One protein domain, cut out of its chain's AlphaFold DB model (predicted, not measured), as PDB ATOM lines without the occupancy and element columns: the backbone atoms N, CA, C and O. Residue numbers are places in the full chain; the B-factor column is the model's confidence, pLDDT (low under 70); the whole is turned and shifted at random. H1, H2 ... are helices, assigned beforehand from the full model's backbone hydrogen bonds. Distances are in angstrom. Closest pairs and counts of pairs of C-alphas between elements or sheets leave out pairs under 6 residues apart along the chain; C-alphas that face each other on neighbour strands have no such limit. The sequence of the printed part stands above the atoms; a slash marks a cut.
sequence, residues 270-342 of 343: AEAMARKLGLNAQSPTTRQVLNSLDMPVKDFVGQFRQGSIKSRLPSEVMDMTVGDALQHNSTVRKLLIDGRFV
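AT A GLANCE: This is residues 270 to 342 of the 343 residues of an uncharacterized protein of Polyangiaceae bacterium (UniProt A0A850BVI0). A compact cluster of five short helices has H5 nearest its middle, with H4 folding back beside it and H2 crossing H5 steeply. H1 sits at one end of the longest axis, and a long loop, residues 305 to 321, makes the other end beyond H3. The 73 printed residues hold H1 to H5 in that order and no named strand, and the class is all helix. The radius of gyration of the C-alphas is 10.8 A, and the outline is rounded, 28 by 21 by 19 A.

IN THESE COORDINATES: The longest helices have 8 residues each: H5, residues 330 to 337, 10.4 A from first to last C-alpha, and H3, residues 297 to 304, 10.2 A. H5 ends at C-alpha 337 (-36.207, 10.863, -13.666). H4 is residues 322 to 328, 9.9 A; H2 is residues 284 to 290, 9.8 A; H1 is residues 270 to 276, 9.8 A, beginning at C-alpha 270 (-49.694, 11.153, -16.403).

HOW THE PARTS SIT: H5 and H4 touch only at the corner by their link, opposite ways at a shallow tilt of 23 degrees; their closest C-alphas, Leu 326 and Arg 333, are 4.8 A apart. H5 touches H2, closest C-alphas Thr 286 and Ile 337, 5.8 A, at a steep tilt of 64 degrees, opposite ways. H3 is close to H5 but not clearly touching, with C-alphas 301 and 336 closest at 7.8 A. H3 and H4 only just touch, with 3 pairs of C-alphas within 8 A, the closest Val 297 and Val 322 at 5.2 A. H1 and H2 only just touch, also with 3 such pairs, the closest Ala 270 and Leu 290 at 5.2 A, about perpendicular at 85 degrees. H1 is apart from H3 and H5. Every O i to N i+4 pair is within hydrogen-bond range in H1, H2, H3 and H5; in H4, 2 of 3 are.

THE WHOLE: The C-alphas farthest apart, Ala 272 and Ser 311, are 29.7 A apart. The printed part has no cut. The link from H3 to H4 is long, 17 residues. No printed residue is under 70 in pLDDT.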
ATOM      1  N   ALA A 270     -50.918  11.778 -16.880       89.19
ATOM      2  CA  ALA A 270     -49.694  11.153 -16.403       89.19
ATOM      3  C   ALA A 270     -49.404   9.813 -17.096       89.19
ATOM      4  O   ALA A 270     -48.281   9.586 -17.546       89.19
ATOM      5  N   GLU A 271     -50.404   8.946 -17.240       90.25
ATOM      6  CA  GLU A 271     -50.260   7.681 -17.966       90.25
ATOM      7  C   GLU A 271     -49.978   7.912 -19.455       90.25
ATOM      8  O   GLU A 271     -49.107   7.250 -20.027       90.25
ATOM      9  N   ALA A 272     -50.683   8.855 -20.088       92.44
ATOM     10  CA  ALA A 272     -50.486   9.208 -21.492       92.44
ATOM     11  C   ALA A 272     -49.060   9.713 -21.735       92.44
ATOM     12  O   ALA A 272     -48.389   9.275 -22.670       92.44
ATOM     13  N   MET A 273     -48.562  10.573 -20.843       93.31
ATOM     14  CA  MET A 273     -47.191  11.069 -20.897       93.31
ATOM     15  C   MET A 273     -46.168   9.956 -20.654       93.31
ATOM     16  O   MET A 273     -45.176   9.878 -21.376       93.31
ATOM     17  N   ALA A 274     -46.419   9.054 -19.700       94.44
ATOM     18  CA  ALA A 274     -45.547   7.911 -19.453       94.44
ATOM     19  C   ALA A 274     -45.413   7.022 -20.695       94.44
ATOM     20  O   ALA A 274     -44.296   6.706 -21.097       94.44
ATOM     21  N   ARG A 275     -46.534   6.677 -21.349       94.56
ATOM     22  CA  ARG A 275     -46.509   5.878 -22.584       94.56
ATOM     23  C   ARG A 275     -45.842   6.620 -23.737       94.56
ATOM     24  O   ARG A 275     -44.978   6.045 -24.387       94.56
ATOM     25  N   LYS A 276     -46.188   7.896 -23.955       95.44
ATOM     26  CA  LYS A 276     -45.613   8.726 -25.030       95.44
ATOM     27  C   LYS A 276     -44.089   8.813 -24.936       95.44
ATOM     28  O   LYS A 276     -43.410   8.831 -25.956       95.44
ATOM     29  N   LEU A 277     -43.557   8.887 -23.718       95.25
ATOM     30  CA  LEU A 277     -42.130   9.075 -23.463       95.25
ATOM     31  C   LEU A 277     -41.390   7.772 -23.112       95.25
ATOM     32  O   LEU A 277     -40.214   7.836 -22.757       95.25
ATOM     33  N   GLY A 278     -42.057   6.613 -23.177       96.12
ATOM     34  CA  GLY A 278     -41.464   5.314 -22.841       96.12
ATOM     35  C   GLY A 278     -41.006   5.196 -21.382       96.12
ATOM     36  O   GLY A 278     -40.036   4.501 -21.088       96.12
ATOM     37  N   LEU A 279     -41.656   5.908 -20.458       94.50
ATOM     38  CA  LEU A 279     -41.280   5.932 -19.047       94.50
ATOM     39  C   LEU A 279     -41.932   4.780 -18.283       94.50
ATOM     40  O   LEU A 279     -43.126   4.509 -18.420       94.50
ATOM     41  N   ASN A 280     -41.167   4.154 -17.390       94.38
ATOM     42  CA  ASN A 280     -41.704   3.140 -16.490       94.38
ATOM     43  C   ASN A 280     -42.570   3.793 -15.396       94.38
ATOM     44  O   ASN A 280     -42.043   4.231 -14.373       94.38
ATOM     45  N   ALA A 281     -43.893   3.823 -15.593       92.12
ATOM     46  CA  ALA A 281     -44.876   4.369 -14.646       92.12
ATOM     47  C   ALA A 281     -44.927   3.635 -13.289       92.12
ATOM     48  O   ALA A 281     -45.525   4.130 -12.332       92.12
ATOM     49  N   GLN A 282     -44.305   2.458 -13.178       92.12
ATOM     50  CA  GLN A 282     -44.187   1.728 -11.916       92.12
ATOM     51  C   GLN A 282     -42.971   2.171 -11.093       92.12
ATOM     52  O   GLN A 282     -42.946   1.936  -9.887       92.12
ATOM     53  N   SER A 283     -41.990   2.846 -11.708       93.19
ATOM     54  CA  SER A 283     -40.821   3.359 -10.989       93.19
ATOM     55  C   SER A 283     -41.232   4.459 -10.000       93.19
ATOM     56  O   SER A 283     -41.899   5.416 -10.410       93.19
ATOM     57  N   PRO A 284     -40.798   4.392  -8.728       92.25
ATOM     58  CA  PRO A 284     -41.073   5.428  -7.735       92.25
ATOM     59  C   PRO A 284     -40.684   6.842  -8.192       92.25
ATOM     60  O   PRO A 284     -41.436   7.793  -7.973       92.25
ATOM     61  N   THR A 285     -39.548   6.986  -8.883       93.69
ATOM     62  CA  THR A 285     -39.058   8.289  -9.361       93.69
ATOM     63  C   THR A 285     -39.894   8.819 -10.514       93.69
ATOM     64  O   THR A 285     -40.246   9.998 -10.530       93.69
ATOM     65  N   THR A 286     -40.294   7.939 -11.434       95.25
ATOM     66  CA  THR A 286     -41.219   8.281 -12.514       95.25
ATOM     67  C   THR A 286     -42.572   8.698 -11.949       95.25
ATOM     68  O   THR A 286     -43.106   9.713 -12.376       95.25
ATOM     69  N   ARG A 287     -43.120   7.988 -10.953       94.38
ATOM     70  CA  ARG A 287     -44.395   8.371 -10.316       94.38
ATOM     71  C   ARG A 287     -44.321   9.740  -9.659       94.38
ATOM     72  O   ARG A 287     -45.221  10.546  -9.850       94.38
ATOM     73  N   GLN A 288     -43.241  10.027  -8.932       95.19
ATOM     74  CA  GLN A 288     -43.039  11.339  -8.314       95.19
ATOM     75  C   GLN A 288     -43.031  12.467  -9.359       95.19
ATOM     76  O   GLN A 288     -43.666  13.503  -9.153       95.19
ATOM     77  N   VAL A 289     -42.353  12.251 -10.490       95.88
ATOM     78  CA  VAL A 289     -42.327  13.186 -11.626       95.88
ATOM     79  C   VAL A 289     -43.724  13.339 -12.242       95.88
ATOM     80  O   VAL A 289     -44.206  14.454 -12.409       95.88
ATOM     81  N   LEU A 290     -44.409  12.228 -12.521       95.19
ATOM     82  CA  LEU A 290     -45.739  12.211 -13.137       95.19
ATOM     83  C   LEU A 290     -46.852  12.760 -12.227       95.19
ATOM     84  O   LEU A 290     -47.869  13.238 -12.719       95.19
ATOM     85  N   ASN A 291     -46.665  12.731 -10.909       94.12
ATOM     86  CA  ASN A 291     -47.560  13.372  -9.944       94.12
ATOM     87  C   ASN A 291     -47.275  14.876  -9.777       94.12
ATOM     88  O   ASN A 291     -48.011  15.556  -9.067       94.12
ATOM     89  N   SER A 292     -46.216  15.391 -10.408       96.56
ATOM     90  CA  SER A 292     -45.766  16.783 -10.293       96.56
ATOM     91  C   SER A 292     -45.719  17.496 -11.649       96.56
ATOM     92  O   SER A 292     -44.980  18.461 -11.792       96.56
ATOM     93  N   LEU A 293     -46.477  17.031 -12.652       96.38
ATOM     94  CA  LEU A 293     -46.399  17.548 -14.028       96.38
ATOM     95  C   LEU A 293     -46.694  19.045 -14.148       96.38
ATOM     96  O   LEU A 293     -46.082  19.701 -14.984       96.38
ATOM     97  N   ASP A 294     -47.591  19.567 -13.314       95.44
ATOM     98  CA  ASP A 294     -47.990  20.980 -13.316       95.44
ATOM     99  C   ASP A 294     -47.103  21.854 -12.410       95.44
ATOM    100  O   ASP A 294     -47.287  23.065 -12.331       95.44
ATOM    101  N   MET A 295     -46.130  21.257 -11.715       96.00
ATOM    102  CA  MET A 295     -45.182  21.989 -10.876       96.00
ATOM    103  C   MET A 295     -44.085  22.626 -11.744       96.00
ATOM    104  O   MET A 295     -43.607  21.973 -12.677       96.00
ATOM    105  N   PRO A 296     -43.620  23.849 -11.431       97.19
ATOM    106  CA  PRO A 296     -42.426  24.416 -12.050       97.19
ATOM    107  C   PRO A 296     -41.186  23.553 -11.793       97.19
ATOM    108  O   PRO A 296     -40.982  23.049 -10.683       97.19
ATOM    109  N   VAL A 297     -40.310  23.408 -12.789       97.25
ATOM    110  CA  VAL A 297     -39.086  22.595 -12.663       97.25
ATOM    111  C   VAL A 297     -38.207  23.069 -11.507       97.25
ATOM    112  O   VAL A 297     -37.682  22.237 -10.764       97.25
ATOM    113  N   LYS A 298     -38.075  24.384 -11.302       96.62
ATOM    114  CA  LYS A 298     -37.298  24.942 -10.184       96.62
ATOM    115  C   LYS A 298     -37.784  24.462  -8.814       96.62
ATOM    116  O   LYS A 298     -36.958  24.103  -7.969       96.62
ATOM    117  N   ASP A 299     -39.100  24.387  -8.625       96.81
ATOM    118  CA  ASP A 299     -39.722  23.962  -7.372       96.81
ATOM    119  C   ASP A 299     -39.590  22.450  -7.209       96.81
ATOM    120  O   ASP A 299     -39.202  21.968  -6.144       96.81
ATOM    121  N   PHE A 300     -39.803  21.700  -8.294       96.75
ATOM    122  CA  PHE A 300     -39.631  20.253  -8.312       96.75
ATOM    123  C   PHE A 300     -38.200  19.843  -7.949       96.75
ATOM    124  O   PHE A 300     -37.988  18.994  -7.083       96.75
ATOM    125  N   VAL A 301     -37.199  20.469  -8.575       95.81
ATOM    126  CA  VAL A 301     -35.783  20.221  -8.280       95.81
ATOM    127  C   VAL A 301     -35.459  20.659  -6.855       95.81
ATOM    128  O   VAL A 301     -34.805  19.924  -6.118       95.81
ATOM    129  N   GLY A 302     -35.963  21.823  -6.436       95.00
ATOM    130  CA  GLY A 302     -35.813  22.334  -5.077       95.00
ATOM    131  C   GLY A 302     -36.357  21.386  -4.008       95.00
ATOM    132  O   GLY A 302     -35.728  21.251  -2.960       95.00
ATOM    133  N   GLN A 303     -37.464  20.694  -4.276       95.38
ATOM    134  CA  GLN A 303     -38.096  19.761  -3.343       95.38
ATOM    135  C   GLN A 303     -37.486  18.357  -3.408       95.38
ATOM    136  O   GLN A 303     -37.158  17.794  -2.366       95.38
ATOM    137  N   PHE A 304     -37.292  17.799  -4.605       95.44
ATOM    138  CA  PHE A 304     -37.096  16.354  -4.785       95.44
ATOM    139  C   PHE A 304     -35.752  15.942  -5.378       95.44
ATOM    140  O   PHE A 304     -35.495  14.741  -5.504       95.44
ATOM    141  N   ARG A 305     -34.907  16.891  -5.795       95.06
ATOM    142  CA  ARG A 305     -33.633  16.580  -6.449       95.06
ATOM    143  C   ARG A 305     -32.437  17.220  -5.758       95.06
ATOM    144  O   ARG A 305     -32.537  18.279  -5.146       95.06
ATOM    145  N   GLN A 306     -31.284  16.577  -5.859       93.31
ATOM    146  CA  GLN A 306     -30.027  17.116  -5.355       93.31
ATOM    147  C   GLN A 306     -29.702  18.461  -6.023       93.31
ATOM    148  O   GLN A 306     -29.959  18.665  -7.210       93.31
ATOM    149  N   GLY A 307     -29.095  19.383  -5.268       88.75
ATOM    150  CA  GLY A 307     -28.771  20.729  -5.759       88.75
ATOM    151  C   GLY A 307     -27.820  20.742  -6.963       88.75
ATOM    152  O   GLY A 307     -27.895  21.653  -7.783       88.75
ATOM    153  N   SER A 308     -27.000  19.697  -7.121       90.56
ATOM    154  CA  SER A 308     -26.088  19.495  -8.256       90.56
ATOM    155  C   SER A 308     -26.798  19.397  -9.611       90.56
ATOM    156  O   SER A 308     -26.173  19.632 -10.641       90.56
ATOM    157  N   ILE A 309     -28.102  19.092  -9.638       92.12
ATOM    158  CA  ILE A 309     -28.896  19.132 -10.871       92.12
ATOM    159  C   ILE A 309     -29.079  20.562 -11.377       92.12
ATOM    160  O   ILE A 309     -29.131  20.764 -12.591       92.12
ATOM    161  N   LYS A 310     -29.157  21.560 -10.487       90.00
ATOM    162  CA  LYS A 310     -29.454  22.943 -10.887       90.00
ATOM    163  C   LYS A 310     -28.406  23.518 -11.838       90.00
ATOM    164  O   LYS A 310     -28.768  24.288 -12.712       90.00
ATOM    165  N   SER A 311     -27.143  23.111 -11.700       90.56
ATOM    166  CA  SER A 311     -26.056  23.541 -12.589       90.56
ATOM    167  C   SER A 311     -26.009  22.791 -13.923       90.56
ATOM    168  O   SER A 311     -25.285  23.202 -14.822       90.56
ATOM    169  N   ARG A 312     -26.751  21.684 -14.058       93.75
ATOM    170  CA  ARG A 312     -26.798  20.863 -15.280       93.75
ATOM    171  C   ARG A 312     -28.061  21.079 -16.104       93.75
ATOM    172  O   ARG A 312     -28.097  20.676 -17.263       93.75
ATOM    173  N   LEU A 313     -29.102  21.650 -15.503       94.12
ATOM    174  CA  LEU A 313     -30.318  22.013 -16.212       94.12
ATOM    175  C   LEU A 313     -30.129  23.368 -16.909       94.12
ATOM    176  O   LEU A 313     -29.661  24.308 -16.265       94.12
ATOM    177  N   PRO A 314     -30.519  23.487 -18.190       94.38
ATOM    178  CA  PRO A 314     -30.610  24.778 -18.864       94.38
ATOM    179  C   PRO A 314     -31.473  25.768 -18.066       94.38
ATOM    180  O   PRO A 314     -32.481  25.380 -17.474       94.38
ATOM    181  N   SER A 315     -31.108  27.050 -18.044       93.94
ATOM    182  CA  SER A 315     -31.888  28.072 -17.326       93.94
ATOM    183  C   SER A 315     -33.306  28.212 -17.888       93.94
ATOM    184  O   SER A 315     -34.253  28.361 -17.124       93.94
ATOM    185  N   GLU A 316     -33.465  28.070 -19.204       95.25
ATOM    186  CA  GLU A 316     -34.748  28.130 -19.916       95.25
ATOM    187  C   GLU A 316     -35.779  27.093 -19.449       95.25
ATOM    188  O   GLU A 316     -36.974  27.372 -19.478       95.25
ATOM    189  N   VAL A 317     -35.352  25.919 -18.963       96.75
ATOM    190  CA  VAL A 317     -36.294  24.887 -18.494       96.75
ATOM    191  C   VAL A 317     -36.738  25.088 -17.049       96.75
ATOM    192  O   VAL A 317     -37.664  24.413 -16.610       96.75
ATOM    193  N   MET A 318     -36.108  25.991 -16.292       94.44
ATOM    194  CA  MET A 318     -36.387  26.164 -14.859       94.44
ATOM    195  C   MET A 318     -37.773  26.748 -14.577       94.44
ATOM    196  O   MET A 318     -38.379  26.401 -13.559       94.44
ATOM    197  N   ASP A 319     -38.270  27.600 -15.475       95.25
ATOM    198  CA  ASP A 319     -39.592  28.226 -15.372       95.25
ATOM    199  C   ASP A 319     -40.688  27.448 -16.118       95.25
ATOM    200  O   ASP A 319     -41.866  27.775 -16.002       95.25
ATOM    201  N   MET A 320     -40.326  26.381 -16.840       97.25
ATOM    202  CA  MET A 320     -41.294  25.477 -17.462       97.25
ATOM    203  C   MET A 320     -41.965  24.582 -16.417       97.25
ATOM    204  O   MET A 320     -41.424  24.320 -15.336       97.25
ATOM    205  N   THR A 321     -43.131  24.040 -16.769       97.88
ATOM    206  CA  THR A 321     -43.724  22.939 -16.004       97.88
ATOM    207  C   THR A 321     -42.898  21.664 -16.195       97.88
ATOM    208  O   THR A 321     -42.264  21.462 -17.236       97.88
ATOM    209  N   VAL A 322     -42.912  20.762 -15.212       97.38
ATOM    210  CA  VAL A 322     -42.253  19.450 -15.332       97.38
ATOM    211  C   VAL A 322     -42.761  18.694 -16.566       97.38
ATOM    212  O   VAL A 322     -41.969  18.058 -17.261       97.38
ATOM    213  N   GLY A 323     -44.056  18.783 -16.884       96.69
ATOM    214  CA  GLY A 323     -44.637  18.137 -18.064       96.69
ATOM    215  C   GLY A 323     -44.091  18.648 -19.398       96.69
ATOM    216  O   GLY A 323     -43.891  17.850 -20.321       96.69
ATOM    217  N   ASP A 324     -43.806  19.943 -19.498       97.25
ATOM    218  CA  ASP A 324     -43.220  20.539 -20.703       97.25
ATOM    219  C   ASP A 324     -41.720  20.239 -20.785       97.25
ATOM    220  O   ASP A 324     -41.216  19.808 -21.826       97.25
ATOM    221  N   ALA A 325     -41.012  20.331 -19.657       97.19
ATOM    222  CA  ALA A 325     -39.586  20.026 -19.572       97.19
ATOM    223  C   ALA A 325     -39.262  18.565 -19.939       97.19
ATOM    224  O   ALA A 325     -38.236  18.286 -20.563       97.19
ATOM    225  N   LEU A 326     -40.153  17.618 -19.623       97.00
ATOM    226  CA  LEU A 326     -40.023  16.218 -20.044       97.00
ATOM    227  C   LEU A 326     -40.070  16.030 -21.567       97.00
ATOM    228  O   LEU A 326     -39.535  15.044 -22.081       97.00
ATOM    229  N   GLN A 327     -40.720  16.944 -22.286       96.62
ATOM    230  CA  GLN A 327     -40.830  16.915 -23.745       96.62
ATOM    231  C   GLN A 327     -39.703  17.695 -24.434       96.62
ATOM    232  O   GLN A 327     -39.460  17.458 -25.612       96.62
ATOM    233  N   HIS A 328     -38.984  18.547 -23.701       96.00
ATOM    234  CA  HIS A 328     -37.953  19.431 -24.240       96.00
ATOM    235  C   HIS A 328     -36.725  18.685 -24.803       96.00
ATOM    236  O   HIS A 328     -36.402  18.816 -25.979       96.00
ATOM    237  N   ASN A 329     -36.036  17.868 -23.992       95.44
ATOM    238  CA  ASN A 329     -34.848  17.108 -24.420       95.44
ATOM    239  C   ASN A 329     -34.682  15.819 -23.585       95.44
ATOM    240  O   ASN A 329     -35.061  15.763 -22.413       95.44
ATOM    241  N   SER A 330     -34.096  14.763 -24.164       95.06
ATOM    242  CA  SER A 330     -33.751  13.516 -23.464       95.06
ATOM    243  C   SER A 330     -32.825  13.718 -22.255       95.06
ATOM    244  O   SER A 330     -32.977  13.016 -21.256       95.06
ATOM    245  N   THR A 331     -31.927  14.702 -22.298       95.75
ATOM    246  CA  THR A 331     -31.017  15.049 -21.196       95.75
ATOM    247  C   THR A 331     -31.779  15.610 -19.998       95.75
ATOM    248  O   THR A 331     -31.607  15.120 -18.883       95.75
ATOM    249  N   VAL A 332     -32.680  16.573 -20.226       96.38
ATOM    250  CA  VAL A 332     -33.545  17.150 -19.179       96.38
ATOM    251  C   VAL A 332     -34.414  16.061 -18.562       96.38
ATOM    252  O   VAL A 332     -34.444  15.892 -17.345       96.38
ATOM    253  N   ARG A 333     -35.031  15.231 -19.406       96.38
ATOM    254  CA  ARG A 333     -35.823  14.074 -18.980       96.38
ATOM    255  C   ARG A 333     -35.027  13.124 -18.082       96.38
ATOM    256  O   ARG A 333     -35.525  12.701 -17.042       96.38
ATOM    257  N   LYS A 334     -33.782  12.808 -18.457       95.88
ATOM    258  CA  LYS A 334     -32.896  11.944 -17.669       95.88
ATOM    259  C   LYS A 334     -32.572  12.568 -16.315       95.88
ATOM    260  O   LYS A 334     -32.707  11.886 -15.309       95.88
ATOM    261  N   LEU A 335     -32.219  13.853 -16.271       95.94
ATOM    262  CA  LEU A 335     -31.949  14.559 -15.012       95.94
ATOM    263  C   LEU A 335     -33.170  14.558 -14.079       95.94
ATOM    264  O   LEU A 335     -33.024  14.377 -12.874       95.94
ATOM    265  N   LEU A 336     -34.381  14.693 -14.623       95.75
ATOM    266  CA  LEU A 336     -35.601  14.691 -13.816       95.75
ATOM    267  C   LEU A 336     -35.985  13.302 -13.287       95.75
ATOM    268  O   LEU A 336     -36.554  13.226 -12.202       95.75
ATOM    269  N   ILE A 337     -35.698  12.211 -14.002       95.94
ATOM    270  CA  ILE A 337     -36.207  10.863 -13.666       95.94
ATOM    271  C   ILE A 337     -35.158   9.971 -12.988       95.94
ATOM    272  O   ILE A 337     -35.520   9.046 -12.253       95.94
ATOM    273  N   ASP A 338     -33.872  10.226 -13.223       93.62
ATOM    274  CA  ASP A 338     -32.778   9.395 -12.722       93.62
ATOM    275  C   ASP A 338     -32.727   9.415 -11.187       93.62
ATOM    276  O   ASP A 338     -32.571  10.457 -10.544       93.62
ATOM    277  N   GLY A 339     -32.875   8.224 -10.599       90.75
ATOM    278  CA  GLY A 339     -32.948   8.028  -9.154       90.75
ATOM    279  C   GLY A 339     -31.685   8.437  -8.408       90.75
ATOM    280  O   GLY A 339     -31.758   8.739  -7.221       90.75
ATOM    281  N   ARG A 340     -30.542   8.532  -9.097       92.38
ATOM    282  CA  ARG A 340     -29.267   8.951  -8.493       92.38
ATOM    283  C   ARG A 340     -29.276  10.392  -7.998       92.38
ATOM    284  O   ARG A 340     -28.436  10.754  -7.185       92.38
ATOM    285  N   PHE A 341     -30.208  11.203  -8.488       91.75
ATOM    286  CA  PHE A 341     -30.336  12.597  -8.085       91.75
ATOM    287  C   PHE A 341     -31.498  12.847  -7.130       91.75
ATOM    288  O   PHE A 341     -31.819  14.006  -6.874       91.75
ATOM    289  N   VAL A 342     -32.159  11.804  -6.630       91.12
ATOM    290  CA  VAL A 342     -33.181  11.944  -5.587       91.12
ATOM    291  C   VAL A 342     -32.505  12.394  -4.285       91.12
ATOM    292  O   VAL A 342     -31.340  12.066  -4.041       91.12
TER     293      VAL A 342